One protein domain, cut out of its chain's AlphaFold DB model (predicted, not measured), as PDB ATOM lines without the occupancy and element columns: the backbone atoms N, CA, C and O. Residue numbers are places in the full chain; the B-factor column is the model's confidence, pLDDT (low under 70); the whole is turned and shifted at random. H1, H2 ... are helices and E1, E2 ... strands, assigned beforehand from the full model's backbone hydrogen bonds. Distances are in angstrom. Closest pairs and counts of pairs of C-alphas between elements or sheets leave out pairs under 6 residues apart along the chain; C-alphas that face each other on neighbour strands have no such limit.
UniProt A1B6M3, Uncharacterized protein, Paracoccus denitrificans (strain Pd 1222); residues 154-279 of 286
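Overview. This is residues 154 to 279 of the 286 residues of an uncharacterized protein of Paracoccus denitrificans (strain Pd 1222) (UniProt A1B6M3). Two strongly twisted four-stranded sheets form a loose, nearly closed barrel: the curled sheet E4 E1 E8 E6 arches over part of the longer sheet E3 E2 E5 E7, with E3 beside E4 on one side and E5 beside E6 on the other. H1 sits at one end of this barrel and H4 at the other, while E2, E3 and E5 run on past it to H2 and H3. The printed part has 126 residues, in the order E1 H1 E2 H2 E3 E4 H3 E5 E6 E7 H4 E8, and the class is mixed. The first sheet is mixed, the second all antiparallel. The whole is compact, with a radius of gyration of the C-alphas of 16.1 A, yet elongated, spanning 50 by 30 by 25 A.

Along the chain. E1, residues 154 to 159, begins at C-alpha 154 (83.598, 7.250, 12.157). H1 is residues 161 to 170, 14.4 A. E2, residues 173 to 184, measures 34.7 A and ends at C-alpha 184 (78.382, -16.802, 2.867). H2 is residues 188 to 191, E3 198 to 208, 31.2 A, E4 212 to 216 and H3 223 to 228. E5, residues 229 to 241, measures 31.4 A and bends by 83 degrees at residue 232. E6 is residues 251 to 253, E7 255 to 259 and H4 260 to 266. E8, residues 269 to 275, measures 19.6 A and ends at C-alpha 275 (69.805, 6.059, 29.499).

Arrangement. E2 is antiparallel to E3, with N 176 and O 205 2.8 A apart, and to E5, with N 179 and O 236 2.8 A apart. E5 is antiparallel to E7, N 237 to O 256 being 2.8 A. H3 and H4 with this sheet make two layers, helices on one face of a sheet. H3 lies over E2 at a height over the sheet of 8.3 A; H4, at 6.7 A, lies over none. H2 stands at the sheet's level, 0.8 A. E6 runs on into E7 at 32 degrees. E8 is antiparallel to E6, N 252 to O 274 being 2.8 A, and parallel to E1, N 271 to O 156 being 2.8 A. E4 is antiparallel to E1, N 155 to O 214 being 2.9 A. The closest C-alphas of E3 and E4, Val 207 and Ala 214, are 7.0 A apart; those of E5 and E6, Val 239 and Cys 253, 6.1 A. H1 is on the sheet E4 E1 E8 E6 at a height of 5.6 A, over none of its strands; its closest C-alpha pair with E8, Ala 163 and Leu 275, is 5.2 A apart. H1 and H4 have every O i to N i+4 pair within hydrogen-bond range; H3 has 0 of 2, but 3 of 3 O i to N i+3 pairs, and H2 is too short for an i+4 pair.

Size, cuts and confidence. The C-alphas farthest apart, Ala 169 and Glu 186, are 51.0 A apart. The printed part has no cut and no long link. Its mean pLDDT is 94.1, and no printed residue is under 70.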
ATOM      1  N   THR A 154      83.752   6.486  10.914       94.31
ATOM      2  CA  THR A 154      83.598   7.250  12.157       94.31
ATOM      3  C   THR A 154      82.135   7.341  12.561       94.31
ATOM      4  O   THR A 154      81.252   7.472  11.707       94.31
ATOM      5  N   VAL A 155      81.884   7.294  13.868       96.62
ATOM      6  CA  VAL A 155      80.569   7.547  14.465       96.62
ATOM      7  C   VAL A 155      80.650   8.763  15.382       96.62
ATOM      8  O   VAL A 155      81.636   8.944  16.096       96.62
ATOM      9  N   ASP A 156      79.631   9.614  15.335       96.38
ATOM     10  CA  ASP A 156      79.477  10.764  16.228       96.38
ATOM     11  C   ASP A 156      78.546  10.370  17.373       96.38
ATOM     12  O   ASP A 156      77.352  10.147  17.165       96.38
ATOM     13  N   LEU A 157      79.104  10.221  18.572       98.00
ATOM     14  CA  LEU A 157      78.352   9.842  19.760       98.00
ATOM     15  C   LEU A 157      77.712  11.083  20.367       98.00
ATOM     16  O   LEU A 157      78.397  12.026  20.766       98.00
ATOM     17  N   ILE A 158      76.386  11.062  20.483       97.38
ATOM     18  CA  ILE A 158      75.604  12.167  21.032       97.38
ATOM     19  C   ILE A 158      74.838  11.646  22.235       97.38
ATOM     20  O   ILE A 158      73.956  10.807  22.095       97.38
ATOM     21  N   PHE A 159      75.129  12.159  23.422       97.94
ATOM     22  CA  PHE A 159      74.469  11.707  24.640       97.94
ATOM     23  C   PHE A 159      73.327  12.645  25.044       97.94
ATOM     24  O   PHE A 159      73.364  13.857  24.819       97.94
ATOM     25  N   SER A 160      72.286  12.091  25.666       98.12
ATOM     26  CA  SER A 160      71.330  12.910  26.409       98.12
ATOM     27  C   SER A 160      72.033  13.554  27.607       98.12
ATOM     28  O   SER A 160      72.943  12.974  28.204       98.12
ATOM     29  N   THR A 161      71.560  14.724  28.042       97.56
ATOM     30  CA  THR A 161      72.104  15.378  29.245       97.56
ATOM     31  C   THR A 161      72.062  14.457  30.467       97.56
ATOM     32  O   THR A 161      72.998  14.447  31.261       97.56
ATOM     33  N   LYS A 162      71.008  13.643  30.612       98.06
ATOM     34  CA  LYS A 162      70.900  12.697  31.730       98.06
ATOM     35  C   LYS A 162      71.911  11.561  31.619       98.06
ATOM     36  O   LYS A 162      72.477  11.176  32.640       98.06
ATOM     37  N   ALA A 163      72.135  11.034  30.416       98.06
ATOM     38  CA  ALA A 163      73.130   9.998  30.180       98.06
ATOM     39  C   ALA A 163      74.536  10.504  30.514       98.06
ATOM     40  O   ALA A 163      75.222   9.864  31.307       98.06
ATOM     41  N   GLU A 164      74.924  11.684  30.024       96.31
ATOM     42  CA  GLU A 164      76.228  12.287  30.343       96.31
ATOM     43  C   GLU A 164      76.418  12.472  31.850       96.31
ATOM     44  O   GLU A 164      77.424  12.039  32.414       96.31
ATOM     45  N   GLU A 165      75.436  13.085  32.522       97.25
ATOM     46  CA  GLU A 165      75.489  13.326  33.966       97.25
ATOM     47  C   GLU A 165      75.614  12.013  34.747       97.25
ATOM     48  O   GLU A 165      76.407  11.915  35.690       97.25
ATOM     49  N   ARG A 166      74.850  10.987  34.352       97.62
ATOM     50  CA  ARG A 166      74.834   9.694  35.033       97.62
ATOM     51  C   ARG A 166      76.133   8.923  34.834       97.62
ATOM     52  O   ARG A 166      76.672   8.429  35.822       97.62
ATOM     53  N   LEU A 167      76.630   8.828  33.603       96.69
ATOM     54  CA  LEU A 167      77.859   8.098  33.283       96.69
ATOM     55  C   LEU A 167      79.082   8.798  33.879       96.69
ATOM     56  O   LEU A 167      79.909   8.148  34.518       96.69
ATOM     57  N   THR A 168      79.128  10.132  33.820       94.75
ATOM     58  CA  THR A 168      80.180  10.924  34.477       94.75
ATOM     59  C   THR A 168      80.206  10.683  35.985       94.75
ATOM     60  O   THR A 168      81.273  10.476  36.563       94.75
ATOM     61  N   ALA A 169      79.042  10.678  36.644       96.62
ATOM     62  CA  ALA A 169      78.953  10.434  38.085       96.62
ATOM     63  C   ALA A 169      79.396   9.018  38.492       96.62
ATOM     64  O   ALA A 169      79.765   8.802  39.647       96.62
ATOM     65  N   LEU A 170      79.334   8.064  37.564       96.31
ATOM     66  CA  LEU A 170      79.762   6.683  37.762       96.31
ATOM     67  C   LEU A 170      81.214   6.431  37.339       96.31
ATOM     68  O   LEU A 170      81.710   5.338  37.591       96.31
ATOM     69  N   HIS A 171      81.896   7.423  36.749       93.50
ATOM     70  CA  HIS A 171      83.178   7.228  36.061       93.50
ATOM     71  C   HIS A 171      83.105   6.100  35.021       93.50
ATOM     72  O   HIS A 171      84.018   5.289  34.901       93.50
ATOM     73  N   GLU A 172      81.976   6.028  34.321       95.88
ATOM     74  CA  GLU A 172      81.701   5.012  33.316       95.88
ATOM     75  C   GLU A 172      82.175   5.483  31.936       95.88
ATOM     76  O   GLU A 172      82.130   6.675  31.619       95.88
ATOM     77  N   GLU A 173      82.600   4.533  31.112       95.25
ATOM     78  CA  GLU A 173      82.970   4.748  29.711       95.25
ATOM     79  C   GLU A 173      82.006   3.985  28.797       95.25
ATOM     80  O   GLU A 173      81.117   3.264  29.265       95.25
ATOM     81  N   VAL A 174      82.144   4.147  27.484       97.38
ATOM     82  CA  VAL A 174      81.343   3.396  26.512       97.38
ATOM     83  C   VAL A 174      82.234   2.628  25.557       97.38
ATOM     84  O   VAL A 174      83.337   3.054  25.232       97.38
ATOM     85  N   VAL A 175      81.731   1.492  25.096       96.88
ATOM     86  CA  VAL A 175      82.351   0.663  24.073       96.88
ATOM     87  C   VAL A 175      81.492   0.747  22.822       96.88
ATOM     88  O   VAL A 175      80.300   0.437  22.855       96.88
ATOM     89  N   VAL A 176      82.111   1.159  21.721       97.94
ATOM     90  CA  VAL A 176      81.562   1.056  20.369       97.94
ATOM     91  C   VAL A 176      82.068  -0.254  19.782       97.94
ATOM     92  O   VAL A 176      83.274  -0.441  19.649       97.94
ATOM     93  N   SER A 177      81.163  -1.174  19.464       97.50
ATOM     94  CA  SER A 177      81.478  -2.483  18.887       97.50
ATOM     95  C   SER A 177      80.979  -2.550  17.454       97.50
ATOM     96  O   SER A 177      79.779  -2.396  17.234       97.50
ATOM     97  N   ALA A 178      81.882  -2.785  16.506       98.00
ATOM     98  CA  ALA A 178      81.605  -2.983  15.092       98.00
ATOM     99  C   ALA A 178      81.902  -4.440  14.709       98.00
ATOM    100  O   ALA A 178      83.053  -4.870  14.730       98.00
ATOM    101  N   SER A 179      80.866  -5.200  14.357       97.06
ATOM    102  CA  SER A 179      80.976  -6.571  13.852       97.06
ATOM    103  C   SER A 179      80.735  -6.579  12.347       97.06
ATOM    104  O   SER A 179      79.677  -6.156  11.878       97.06
ATOM    105  N   TYR A 180      81.721  -7.035  11.585       97.62
ATOM    106  CA  TYR A 180      81.683  -7.090  10.129       97.62
ATOM    107  C   TYR A 180      81.228  -8.471   9.680       97.62
ATOM    108  O   TYR A 180      81.683  -9.487  10.198       97.62
ATOM    109  N   TYR A 181      80.337  -8.532   8.695       96.50
ATOM    110  CA  TYR A 181      79.790  -9.808   8.245       96.50
ATOM    111  C   TYR A 181      79.363  -9.783   6.779       96.50
ATOM    112  O   TYR A 181      79.196  -8.729   6.168       96.50
ATOM    113  N   GLY A 182      79.132 -10.957   6.202       96.75
ATOM    114  CA  GLY A 182      78.569 -11.087   4.861       96.75
ATOM    115  C   GLY A 182      77.712 -12.332   4.705       96.75
ATOM    116  O   GLY A 182      77.757 -13.247   5.528       96.75
ATOM    117  N   ASP A 183      76.930 -12.371   3.630       95.81
ATOM    118  CA  ASP A 183      76.257 -13.604   3.236       95.81
ATOM    119  C   ASP A 183      77.319 -14.598   2.743       95.81
ATOM    120  O   ASP A 183      78.151 -14.227   1.913       95.81
ATOM    121  N   PRO A 184      77.349 -15.845   3.233       94.88
ATOM    122  CA  PRO A 184      78.382 -16.802   2.867       94.88
ATOM    123  C   PRO A 184      78.271 -17.205   1.393       94.88
ATOM    124  O   PRO A 184      77.209 -17.616   0.921       94.88
ATOM    125  N   SER A 185      79.397 -17.187   0.678       95.00
ATOM    126  CA  SER A 185      79.502 -17.815  -0.639       95.00
ATOM    127  C   SER A 185      79.407 -19.333  -0.534       95.00
ATOM    128  O   SER A 185      79.501 -19.906   0.552       95.00
ATOM    129  N   GLU A 186      79.296 -20.037  -1.665       92.56
ATOM    130  CA  GLU A 186      79.327 -21.511  -1.671       92.56
ATOM    131  C   GLU A 186      80.519 -22.102  -0.894       92.56
ATOM    132  O   GLU A 186      80.384 -23.176  -0.312       92.56
ATOM    133  N   LYS A 187      81.666 -21.407  -0.853       88.94
ATOM    134  CA  LYS A 187      82.834 -21.818  -0.058       88.94
ATOM    135  C   LYS A 187      82.703 -21.458   1.428       88.94
ATOM    136  O   LYS A 187      83.206 -22.198   2.264       88.94
ATOM    137  N   GLY A 188      82.051 -20.339   1.746       88.00
ATOM    138  CA  GLY A 188      81.892 -19.817   3.107       88.00
ATOM    139  C   GLY A 188      80.801 -20.499   3.937       88.00
ATOM    140  O   GLY A 188      80.777 -20.348   5.155       88.00
ATOM    141  N   LYS A 189      79.910 -21.283   3.310       89.50
ATOM    142  CA  LYS A 189      78.766 -21.932   3.987       89.50
ATOM    143  C   LYS A 189      79.148 -22.856   5.140       89.50
ATOM    144  O   LYS A 189      78.380 -22.995   6.085       89.50
ATOM    145  N   GLU A 190      80.300 -23.520   5.061       88.38
ATOM    146  CA  GLU A 190      80.768 -24.414   6.132       88.38
ATOM    147  C   GLU A 190      81.316 -23.649   7.349       88.38
ATOM    148  O   GLU A 190      81.490 -24.244   8.411       88.38
ATOM    149  N   PHE A 191      81.553 -22.343   7.204       86.62
ATOM    150  CA  PHE A 191      82.132 -21.459   8.217       86.62
ATOM    151  C   PHE A 191      81.138 -20.413   8.736       86.62
ATOM    152  O   PHE A 191      81.530 -19.476   9.423       86.62
ATOM    153  N   SER A 192      79.860 -20.536   8.374       86.62
ATOM    154  CA  SER A 192      78.833 -19.576   8.778       86.62
ATOM    155  C   SER A 192      78.434 -19.744  10.245       86.62
ATOM    156  O   SER A 192      78.440 -20.855  10.777       86.62
ATOM    157  N   ASP A 193      78.061 -18.635  10.874       84.00
ATOM    158  CA  ASP A 193      77.549 -18.566  12.236       84.00
ATOM    159  C   ASP A 193      76.153 -19.212  12.374       84.00
ATOM    160  O   ASP A 193      75.522 -19.650  11.405       84.00
ATOM    161  N   ASP A 194      75.641 -19.250  13.607       84.25
ATOM    162  CA  ASP A 194      74.338 -19.845  13.934       84.25
ATOM    163  C   ASP A 194      73.144 -19.146  13.248       84.25
ATOM    164  O   ASP A 194      72.039 -19.701  13.212       84.25
ATOM    165  N   VAL A 195      73.340 -17.941  12.698       85.62
ATOM    166  CA  VAL A 195      72.329 -17.198  11.933       85.62
ATOM    167  C   VAL A 195      72.591 -17.224  10.421       85.62
ATOM    168  O   VAL A 195      71.845 -16.605   9.661       85.62
ATOM    169  N   GLY A 196      73.579 -18.001   9.968       89.00
ATOM    170  CA  GLY A 196      73.885 -18.234   8.559       89.00
ATOM    171  C   GLY A 196      74.698 -17.126   7.892       89.00
ATOM    172  O   GLY A 196      74.627 -16.998   6.673       89.00
ATOM    173  N   ARG A 197      75.450 -16.333   8.662       92.19
ATOM    174  CA  ARG A 197      76.331 -15.264   8.171       92.19
ATOM    175  C   ARG A 197      77.791 -15.661   8.319       92.19
ATOM    176  O   ARG A 197      78.145 -16.449   9.186       92.19
ATOM    177  N   PHE A 198      78.644 -15.114   7.472       94.38
ATOM    178  CA  PHE A 198      80.085 -15.261   7.599       94.38
ATOM    179  C   PHE A 198      80.652 -14.074   8.395       94.38
ATOM    180  O   PHE A 198      80.399 -12.928   8.018       94.38
ATOM    181  N   ASP A 199      81.384 -14.347   9.477       93.44
ATOM    182  CA  ASP A 199      82.027 -13.334  10.329       93.44
ATOM    183  C   ASP A 199      83.357 -12.892   9.715       93.44
ATOM    184  O   ASP A 199      84.249 -13.709   9.494       93.44
ATOM    185  N   LEU A 200      83.475 -11.601   9.422       94.06
ATOM    186  CA  LEU A 200      84.669 -11.004   8.825       94.06
ATOM    187  C   LEU A 200      85.597 -10.384   9.871       94.06
ATOM    188  O   LEU A 200      86.675  -9.919   9.504       94.06
ATOM    189  N   GLY A 201      85.183 -10.346  11.137       92.88
ATOM    190  CA  GLY A 201      85.934  -9.751  12.229       92.88
ATOM    191  C   GLY A 201      85.095  -8.793  13.064       92.88
ATOM    192  O   GLY A 201      84.034  -8.310  12.663       92.88
ATOM    193  N   THR A 202      85.595  -8.497  14.258       93.25
ATOM    194  CA  THR A 202      84.972  -7.550  15.183       93.25
ATOM    195  C   THR A 202      86.021  -6.597  15.726       93.25
ATOM    196  O   THR A 202      87.121  -7.007  16.092       93.25
ATOM    197  N   GLU A 203      85.663  -5.324  15.810       92.12
ATOM    198  CA  GLU A 203      86.475  -4.274  16.403       92.12
ATOM    199  C   GLU A 203      85.691  -3.584  17.515       92.12
ATOM    200  O   GLU A 203      84.525  -3.229  17.345       92.12
ATOM    201  N   THR A 204      86.334  -3.379  18.659       91.81
ATOM    202  CA  THR A 204      85.759  -2.631  19.776       91.81
ATOM    203  C   THR A 204      86.655  -1.467  20.139       91.81
ATOM    204  O   THR A 204      87.850  -1.661  20.356       91.81
ATOM    205  N   VAL A 205      86.067  -0.284  20.283       90.69
ATOM    206  CA  VAL A 205      86.767   0.922  20.723       90.69
ATOM    207  C   VAL A 205      86.086   1.452  21.972       90.69
ATOM    208  O   VAL A 205      84.884   1.720  21.975       90.69
ATOM    209  N   GLN A 206      86.858   1.579  23.047       92.50
ATOM    210  CA  GLN A 206      86.398   2.152  24.304       92.50
ATOM    211  C   GLN A 206      86.728   3.645  24.330       92.50
ATOM    212  O   GLN A 206      87.867   4.035  24.077       92.50
ATOM    213  N   VAL A 207      85.730   4.480  24.608       90.19
ATOM    214  CA  VAL A 207      85.853   5.943  24.606       90.19
ATOM    215  C   VAL A 207      85.172   6.556  25.834       90.19
ATOM    216  O   VAL A 207      84.258   5.951  26.407       90.19
ATOM    217  N   PRO A 208      85.564   7.780  26.237       91.81
ATOM    218  CA  PRO A 208      84.874   8.503  27.297       91.81
ATOM    219  C   PRO A 208      83.374   8.655  27.013       91.81
ATOM    220  O   PRO A 208      82.968   8.905  25.878       91.81
ATOM    221  N   ALA A 209      82.547   8.576  28.059       91.81
ATOM    222  CA  ALA A 209      81.099   8.774  27.978       91.81
ATOM    223  C   ALA A 209      80.715  10.265  27.848       91.81
ATOM    224  O   ALA A 209      80.026  10.834  28.697       91.81
ATOM    225  N   SER A 210      81.208  10.912  26.795       89.44
ATOM    226  CA  SER A 210      80.979  12.319  26.467       89.44
ATOM    227  C   SER A 210      80.802  12.491  24.958       89.44
ATOM    228  O   SER A 210      81.362  11.688  24.213       89.44
ATOM    229  N   PRO A 211      80.097  13.538  24.487       91.44
ATOM    230  CA  PRO A 211      79.925  13.771  23.059       91.44
ATOM    231  C   PRO A 211      81.255  13.833  22.310       91.44
ATOM    232  O   PRO A 211      82.175  14.543  22.731       91.44
ATOM    233  N   GLY A 212      81.356  13.113  21.195       89.06
ATOM    234  CA  GLY A 212      82.598  13.041  20.439       89.06
ATOM    235  C   GLY A 212      82.613  11.970  19.358       89.06
ATOM    236  O   GLY A 212      81.730  11.122  19.263       89.06
ATOM    237  N   ILE A 213      83.668  12.016  18.547       89.50
ATOM    238  CA  ILE A 213      83.886  11.058  17.468       89.50
ATOM    239  C   ILE A 213      84.574   9.814  18.017       89.50
ATOM    240  O   ILE A 213      85.659   9.916  18.589       89.50
ATOM    241  N   ALA A 214      83.983   8.649  17.773       91.56
ATOM    242  CA  ALA A 214      84.678   7.376  17.870       91.56
ATOM    243  C   ALA A 214      85.095   6.927  16.465       91.56
ATOM    244  O   ALA A 214      84.290   6.920  15.526       91.56
ATOM    245  N   LYS A 215      86.373   6.582  16.311       91.94
ATOM    246  CA  LYS A 215      86.923   6.043  15.069       91.94
ATOM    247  C   LYS A 215      86.948   4.523  15.155       91.94
ATOM    248  O   LYS A 215      87.484   3.987  16.113       91.94
ATOM    249  N   ILE A 216      86.414   3.862  14.135       94.00
ATOM    250  CA  ILE A 216      86.584   2.431  13.888       94.00
ATOM    251  C   ILE A 216      87.591   2.309  12.747       94.00
ATOM    252  O   ILE A 216      87.380   2.877  11.672       94.00
ATOM    253  N   SER A 217      88.712   1.632  12.979       90.62
ATOM    254  CA  SER A 217      89.762   1.504  11.965       90.62
ATOM    255  C   SER A 217      89.355   0.592  10.822       90.62
ATOM    256  O   SER A 217      89.747   0.853   9.695       90.62
ATOM    257  N   GLY A 218      88.583  -0.463  11.087       91.06
ATOM    258  CA  GLY A 218      88.301  -1.520  10.124       91.06
ATOM    259  C   GLY A 218      89.509  -2.414   9.839       91.06
ATOM    260  O   GLY A 218      89.507  -3.135   8.844       91.06
ATOM    261  N   ASN A 219      90.555  -2.372  10.672       85.88
ATOM    262  CA  ASN A 219      91.763  -3.189  10.491       85.88
ATOM    263  C   ASN A 219      91.577  -4.639  10.959       85.88
ATOM    264  O   ASN A 219      92.388  -5.499  10.634       85.88
ATOM    265  N   GLN A 220      90.512  -4.915  11.717       84.94
ATOM    266  CA  GLN A 220      90.160  -6.268  12.158       84.94
ATOM    267  C   GLN A 220      89.386  -7.061  11.095       84.94
ATOM    268  O   GLN A 220      89.009  -8.202  11.345       84.94
ATOM    269  N   VAL A 221      89.134  -6.470   9.921       89.88
ATOM    270  CA  VAL A 221      88.477  -7.164   8.810       89.88
ATOM    271  C   VAL A 221      89.477  -8.078   8.109       89.88
ATOM    272  O   VAL A 221      90.482  -7.621   7.566       89.88
ATOM    273  N   GLY A 222      89.177  -9.376   8.070       86.12
ATOM    274  CA  GLY A 222      89.951 -10.356   7.315       86.12
ATOM    275  C   GLY A 222      89.814 -10.133   5.808       86.12
ATOM    276  O   GLY A 222      88.919 -10.688   5.176       86.12
ATOM    277  N   GLU A 223      90.701  -9.346   5.190       84.94
ATOM    278  CA  GLU A 223      90.661  -9.089   3.737       84.94
ATOM    279  C   GLU A 223      90.704 -10.374   2.896       84.94
ATOM    280  O   GLU A 223      90.061 -10.460   1.848       84.94
ATOM    281  N   SER A 224      91.435 -11.394   3.361       85.88
ATOM    282  CA  SER A 224      91.451 -12.720   2.735       85.88
ATOM    283  C   SER A 224      90.084 -13.397   2.754       85.88
ATOM    284  O   SER A 224      89.761 -14.150   1.837       85.88
ATOM    285  N   ASP A 225      89.276 -13.103   3.765       88.81
ATOM    286  CA  ASP A 225      88.028 -13.799   4.058       88.81
ATOM    287  C   ASP A 225      86.867 -13.216   3.239       88.81
ATOM    288  O   ASP A 225      85.814 -13.838   3.094       88.81
ATOM    289  N   LEU A 226      87.089 -12.076   2.573       92.12
ATOM    290  CA  LEU A 226      86.167 -11.515   1.582       92.12
ATOM    291  C   LEU A 226      85.909 -12.469   0.407       92.12
ATOM    292  O   LEU A 226      84.881 -12.362  -0.258       92.12
ATOM    293  N   GLU A 227      86.801 -13.428   0.134       92.50
ATOM    294  CA  GLU A 227      86.541 -14.454  -0.883       92.50
ATOM    295  C   GLU A 227      85.458 -15.471  -0.445       92.50
ATOM    296  O   GLU A 227      84.947 -16.243  -1.269       92.50
ATOM    297  N   TRP A 228      85.122 -15.507   0.850       93.50
ATOM    298  CA  TRP A 228      84.153 -16.426   1.448       93.50
ATOM    299  C   TRP A 228      82.753 -15.826   1.581       93.50
ATOM    300  O   TRP A 228      81.832 -16.555   1.944       93.50
ATOM    301  N   ILE A 229      82.556 -14.564   1.191       95.50
ATOM    302  CA  ILE A 229      81.242 -13.915   1.160       95.50
ATOM    303  C   ILE A 229      80.755 -13.667  -0.270       95.50
ATOM    304  O   ILE A 229      81.530 -13.597  -1.225       95.50
ATOM    305  N   GLU A 230      79.446 -13.535  -0.426       94.44
ATOM    306  CA  GLU A 230      78.807 -13.017  -1.626       94.44
ATOM    307  C   GLU A 230      78.557 -11.514  -1.484       94.44
ATOM    308  O   GLU A 230      77.975 -11.039  -0.514       94.44
ATOM    309  N   GLY A 231      78.960 -10.752  -2.501       92.81
ATOM    310  CA  GLY A 231      78.719  -9.314  -2.538       92.81
ATOM    311  C   GLY A 231      79.722  -8.511  -1.712       92.81
ATOM    312  O   GLY A 231      80.924  -8.748  -1.785       92.81
ATOM    313  N   ARG A 232      79.220  -7.483  -1.026       93.56
ATOM    314  CA  ARG A 232      80.010  -6.525  -0.239       93.56
ATOM    315  C   ARG A 232      79.789  -6.781   1.255       93.56
ATOM    316  O   ARG A 232      78.709  -7.261   1.601       93.56
ATOM    317  N   PRO A 233      80.758  -6.444   2.122       97.06
ATOM    318  CA  PRO A 233      80.591  -6.590   3.559       97.06
ATOM    319  C   PRO A 233      79.467  -5.695   4.095       97.06
ATOM    320  O   PRO A 233      79.220  -4.588   3.608       97.06
ATOM    321  N   ASN A 234      78.811  -6.193   5.133       97.94
ATOM    322  CA  ASN A 234      77.932  -5.453   6.018       97.94
ATOM    323  C   ASN A 234      78.643  -5.215   7.354       97.94
ATOM    324  O   ASN A 234      79.641  -5.869   7.666       97.94
ATOM    325  N   VAL A 235      78.108  -4.300   8.152       98.12
ATOM    326  CA  VAL A 235      78.570  -4.031   9.508       98.12
ATOM    327  C   VAL A 235      77.382  -3.847  10.442       98.12
ATOM    328  O   VAL A 235      76.365  -3.255  10.080       98.12
ATOM    329  N   ASN A 236      77.528  -4.376  11.649       98.12
ATOM    330  CA  ASN A 236      76.620  -4.190  12.762       98.12
ATOM    331  C   ASN A 236      77.353  -3.400  13.853       98.12
ATOM    332  O   ASN A 236      78.352  -3.884  14.385       98.12
ATOM    333  N   VAL A 237      76.886  -2.191  14.174       98.56
ATOM    334  CA  VAL A 237      77.500  -1.329  15.194       98.56
ATOM    335  C   VAL A 237      76.555  -1.141  16.364       98.56
ATOM    336  O   VAL A 237      75.451  -0.631  16.187       98.56
ATOM    337  N   ASN A 238      77.013  -1.492  17.565       98.31
ATOM    338  CA  ASN A 238      76.304  -1.240  18.818       98.31
ATOM    339  C   ASN A 238      77.176  -0.435  19.775       98.31
ATOM    340  O   ASN A 238      78.398  -0.587  19.795       98.31
ATOM    341  N   VAL A 239      76.532   0.361  20.625       98.38
ATOM    342  CA  VAL A 239      77.193   1.106  21.699       98.38
ATOM    343  C   VAL A 239      76.602   0.679  23.037       98.38
ATOM    344  O   VAL A 239      75.384   0.625  23.203       98.38
ATOM    345  N   PHE A 240      77.466   0.355  23.992       98.06
ATOM    346  CA  PHE A 240      77.079  -0.064  25.339       98.06
ATOM    347  C   PHE A 240      78.061   0.478  26.377       98.06
ATOM    348  O   PHE A 240      79.176   0.871  26.042       98.06
ATOM    349  N   THR A 241      77.665   0.529  27.650       97.38
ATOM    350  CA  THR A 241      78.590   0.939  28.717       97.38
ATOM    351  C   THR A 241      79.730  -0.061  28.886       97.38
ATOM    352  O   THR A 241      79.525  -1.267  28.756       97.38
ATOM    353  N   ALA A 242      80.921   0.435  29.229       94.50
ATOM    354  CA  ALA A 242      82.134  -0.361  29.426       94.50
ATOM    355  C   ALA A 242      82.074  -1.291  30.650       94.50
ATOM    356  O   ALA A 242      82.920  -2.168  30.802       94.50
ATOM    357  N   ARG A 243      81.039  -1.140  31.489       93.81
ATOM    358  CA  ARG A 243      80.784  -1.954  32.688       93.81
ATOM    359  C   ARG A 243      81.872  -1.789  33.748       93.81
ATOM    360  O   ARG A 243      82.162  -2.709  34.508       93.81
ATOM    361  N   ILE A 244      82.450  -0.592  33.832       90.44
ATOM    362  CA  ILE A 244      83.433  -0.223  34.854       90.44
ATOM    363  C   ILE A 244      82.749  -0.134  36.224       90.44
ATOM    364  O   ILE A 244      83.296  -0.578  37.235       90.44
ATOM    365  N   SER A 245      81.542   0.438  36.271       90.38
ATOM    366  CA  SER A 245      80.809   0.696  37.517       90.38
ATOM    367  C   SER A 245      79.820  -0.411  37.913       90.38
ATOM    368  O   SER A 245      79.340  -0.429  39.051       90.38
ATOM    369  N   GLY A 246      79.536  -1.354  37.010       90.94
ATOM    370  CA  GLY A 246      78.651  -2.496  37.240       90.94
ATOM    371  C   GLY A 246      78.408  -3.326  35.979       90.94
ATOM    372  O   GLY A 246      78.734  -2.900  34.879       90.94
ATOM    373  N   ASP A 247      77.802  -4.506  36.138       93.56
ATOM    374  CA  ASP A 247      77.650  -5.489  35.051       93.56
ATOM    375  C   ASP A 247      76.562  -5.133  34.024       93.56
ATOM    376  O   ASP A 247      76.498  -5.749  32.956       93.56
ATOM    377  N   ASP A 248      75.688  -4.179  34.339       95.62
ATOM    378  CA  ASP A 248      74.532  -3.833  33.516       95.62
ATOM    379  C   ASP A 248      74.885  -2.788  32.450       95.62
ATOM    380  O   ASP A 248      75.602  -1.820  32.710       95.62
ATOM    381  N   ASN A 249      74.321  -2.947  31.249       96.50
ATOM    382  CA  ASN A 249      74.326  -1.870  30.265       96.50
ATOM    383  C   ASN A 249      73.375  -0.756  30.727       96.50
ATOM    384  O   ASN A 249      72.215  -1.037  31.028       96.50
ATOM    385  N   LEU A 250      73.846   0.491  30.775       97.81
ATOM    386  CA  LEU A 250      73.048   1.619  31.280       97.81
ATOM    387  C   LEU A 250      72.405   2.463  30.175       97.81
ATOM    388  O   LEU A 250      71.499   3.250  30.463       97.81
ATOM    389  N   ILE A 251      72.863   2.313  28.930       98.19
ATOM    390  CA  ILE A 251      72.458   3.158  27.802       98.19
ATOM    391  C   ILE A 251      71.715   2.386  26.717       98.19
ATOM    392  O   ILE A 251      71.971   1.210  26.478       98.19
ATOM    393  N   SER A 252      70.800   3.069  26.042       98.19
ATOM    394  CA  SER A 252      70.234   2.653  24.765       98.19
ATOM    395  C   SER A 252      70.680   3.661  23.719       98.19
ATOM    396  O   SER A 252      70.437   4.861  23.876       98.19
ATOM    397  N   CYS A 253      71.377   3.175  22.697       98.44
ATOM    398  CA  CYS A 253      71.875   3.998  21.610       98.44
ATOM    399  C   CYS A 253      71.266   3.568  20.283       98.44
ATOM    400  O   CYS A 253      70.989   2.384  20.089       98.44
ATOM    401  N   ASP A 254      71.141   4.523  19.365       98.69
ATOM    402  CA  ASP A 254      71.051   4.248  17.932       98.69
ATOM    403  C   ASP A 254      72.134   3.234  17.508       98.69
ATOM    404  O   ASP A 254      73.218   3.171  18.099       98.69
ATOM    405  N   PHE A 255      71.852   2.452  16.470       98.44
ATOM    406  CA  PHE A 255      72.723   1.366  16.017       98.44
ATOM    407  C   PHE A 255      72.807   1.325  14.493       98.44
ATOM    408  O   PHE A 255      71.954   1.881  13.806       98.44
ATOM    409  N   ILE A 256      73.824   0.658  13.959       98.50
ATOM    410  CA  ILE A 256      73.995   0.442  12.515       98.50
ATOM    411  C   ILE A 256      73.832  -1.048  12.243       98.50
ATOM    412  O   ILE A 256      74.339  -1.868  13.006       98.50
ATOM    413  N   ASP A 257      73.128  -1.400  11.174       97.56
ATOM    414  CA  ASP A 257      73.016  -2.778  10.690       97.56
ATOM    415  C   ASP A 257      72.747  -2.764   9.182       97.56
ATOM    416  O   ASP A 257      71.615  -2.538   8.739       97.56
ATOM    417  N   GLY A 258      73.793  -2.944   8.375       96.62
ATOM    418  CA  GLY A 258      73.651  -2.825   6.925       96.62
ATOM    419  C   GLY A 258      74.958  -2.785   6.132       96.62
ATOM    420  O   GLY A 258      76.026  -3.074   6.675       96.62
ATOM    421  N   PRO A 259      74.882  -2.458   4.826       97.31
ATOM    422  CA  PRO A 259      76.036  -2.431   3.935       97.31
ATOM    423  C   PRO A 259      77.084  -1.416   4.383       97.31
ATOM    424  O   PRO A 259      76.796  -0.232   4.536       97.31
ATOM    425  N   LEU A 260      78.336  -1.855   4.489       96.81
ATOM    426  CA  LEU A 260      79.423  -1.013   4.984       96.81
ATOM    427  C   LEU A 260      79.664   0.236   4.120       96.81
ATOM    428  O   LEU A 260      79.956   1.314   4.632       96.81
ATOM    429  N   ASP A 261      79.491   0.117   2.805       95.38
ATOM    430  CA  ASP A 261      79.650   1.243   1.882       95.38
ATOM    431  C   ASP A 261      78.663   2.387   2.164       95.38
ATOM    432  O   ASP A 261      78.977   3.542   1.857       95.38
ATOM    433  N   ASP A 262      77.480   2.088   2.708       96.19
ATOM    434  CA  ASP A 262      76.465   3.095   3.031       96.19
ATOM    435  C   ASP A 262      76.861   3.864   4.306       96.19
ATOM    436  O   ASP A 262      76.753   5.096   4.339       96.19
ATOM    437  N   VAL A 263      77.444   3.165   5.289       96.25
ATOM    438  CA  VAL A 263      78.055   3.746   6.498       96.25
ATOM    439  C   VAL A 263      79.199   4.687   6.128       96.25
ATOM    440  O   VAL A 263      79.214   5.852   6.530       96.25
ATOM    441  N   ILE A 264      80.146   4.214   5.308       92.75
ATOM    442  CA  ILE A 264      81.328   4.986   4.892       92.75
ATOM    443  C   ILE A 264      80.919   6.252   4.130       92.75
ATOM    444  O   ILE A 264      81.515   7.312   4.307       92.75
ATOM    445  N   GLN A 265      79.875   6.182   3.300       91.69
ATOM    446  CA  GLN A 265      79.343   7.354   2.595       91.69
ATOM    447  C   GLN A 265      78.634   8.353   3.517       91.69
ATOM    448  O   GLN A 265      78.501   9.524   3.153       91.69
ATOM    449  N   SER A 266      78.176   7.900   4.684       91.69
ATOM    450  CA  SER A 266      77.375   8.680   5.632       91.69
ATOM    451  C   SER A 266      78.184   9.211   6.818       91.69
ATOM    452  O   SER A 266      77.618   9.886   7.677       91.69
ATOM    453  N   MET A 267      79.490   8.932   6.878       88.88
ATOM    454  CA  MET A 267      80.317   9.290   8.028       88.88
ATOM    455  C   MET A 267      80.510  10.821   8.204       88.88
ATOM    456  O   MET A 267      80.651  11.547   7.213       88.88
ATOM    457  N   PRO A 268      80.590  11.324   9.454       93.25
ATOM    458  CA  PRO A 268      80.372  10.566  10.683       93.25
ATOM    459  C   PRO A 268      78.885  10.233  10.876       93.25
ATOM    460  O   PRO A 268      78.020  11.098  10.718       93.25
ATOM    461  N   VAL A 269      78.587   8.982  11.232       95.81
ATOM    462  CA  VAL A 269      77.206   8.547  11.488       95.81
ATOM    463  C   VAL A 269      76.828   8.919  12.919       95.81
ATOM    464  O   VAL A 269      77.465   8.468  13.867       95.81
ATOM    465  N   ALA A 270      75.804   9.757  13.082       97.44
ATOM    466  CA  ALA A 270      75.350  10.197  14.397       97.44
ATOM    467  C   ALA A 270      74.578   9.085  15.121       97.44
ATOM    468  O   ALA A 270      73.507   8.677  14.657       97.44
ATOM    469  N   LEU A 271      75.098   8.651  16.271       98.44
ATOM    470  CA  LEU A 271      74.451   7.695  17.163       98.44
ATOM    471  C   LEU A 271      74.019   8.406  18.448       98.44
ATOM    472  O   LEU A 271      74.855   8.836  19.246       98.44
ATOM    473  N   HIS A 272      72.709   8.540  18.650       98.62
ATOM    474  CA  HIS A 272      72.173   9.127  19.873       98.62
ATOM    475  C   HIS A 272      72.098   8.073  20.966       98.62
ATOM    476  O   HIS A 272      71.500   7.023  20.771       98.62
ATOM    477  N   CYS A 273      72.660   8.386  22.124       98.38
ATOM    478  CA  CYS A 273      72.701   7.552  23.309       98.38
ATOM    479  C   CYS A 273      71.900   8.195  24.440       98.38
ATOM    480  O   CYS A 273      72.129   9.338  24.840       98.38
ATOM    481  N   THR A 274      70.973   7.433  25.001       98.50
ATOM    482  CA  THR A 274      70.145   7.822  26.148       98.50
ATOM    483  C   THR A 274      70.318   6.798  27.260       98.50
ATOM    484  O   THR A 274      70.811   5.698  27.013       98.50
ATOM    485  N   LEU A 275      69.937   7.115  28.496       98.19
ATOM    486  CA  LEU A 275      69.805   6.059  29.499       98.19
ATOM    487  C   LEU A 275      68.631   5.157  29.124       98.19
ATOM    488  O   LEU A 275      67.602   5.638  28.659       98.19
ATOM    489  N   ILE A 276      68.732   3.863  29.420       97.06
ATOM    490  CA  ILE A 276      67.620   2.922  29.191       97.06
ATOM    491  C   ILE A 276      66.339   3.387  29.913       97.06
ATOM    492  O   ILE A 276      65.237   3.225  29.400       97.06
ATOM    493  N   GLU A 277      66.475   4.023  31.082       94.94
ATOM    494  CA  GLU A 277      65.352   4.583  31.852       94.94
ATOM    495  C   GLU A 277      64.687   5.817  31.217       94.94
ATOM    496  O   GLU A 277      63.649   6.265  31.702       94.94
ATOM    497  N   GLU A 278      65.269   6.395  30.163       96.81
ATOM    498  CA  GLU A 278      64.642   7.486  29.412       96.81
ATOM    499  C   GLU A 278      63.581   6.992  28.421       96.81
ATOM    500  O   GLU A 278      62.814   7.819  27.932       96.81
ATOM    501  N   GLU A 279      63.498   5.676  28.178       92.94
ATOM    502  CA  GLU A 279      62.491   5.037  27.312       92.94
ATOM    503  C   GLU A 279      62.431   5.649  25.899       92.94
ATOM    504  O   GLU A 279      61.360   5.800  25.307       92.94
TER     505      GLU A 279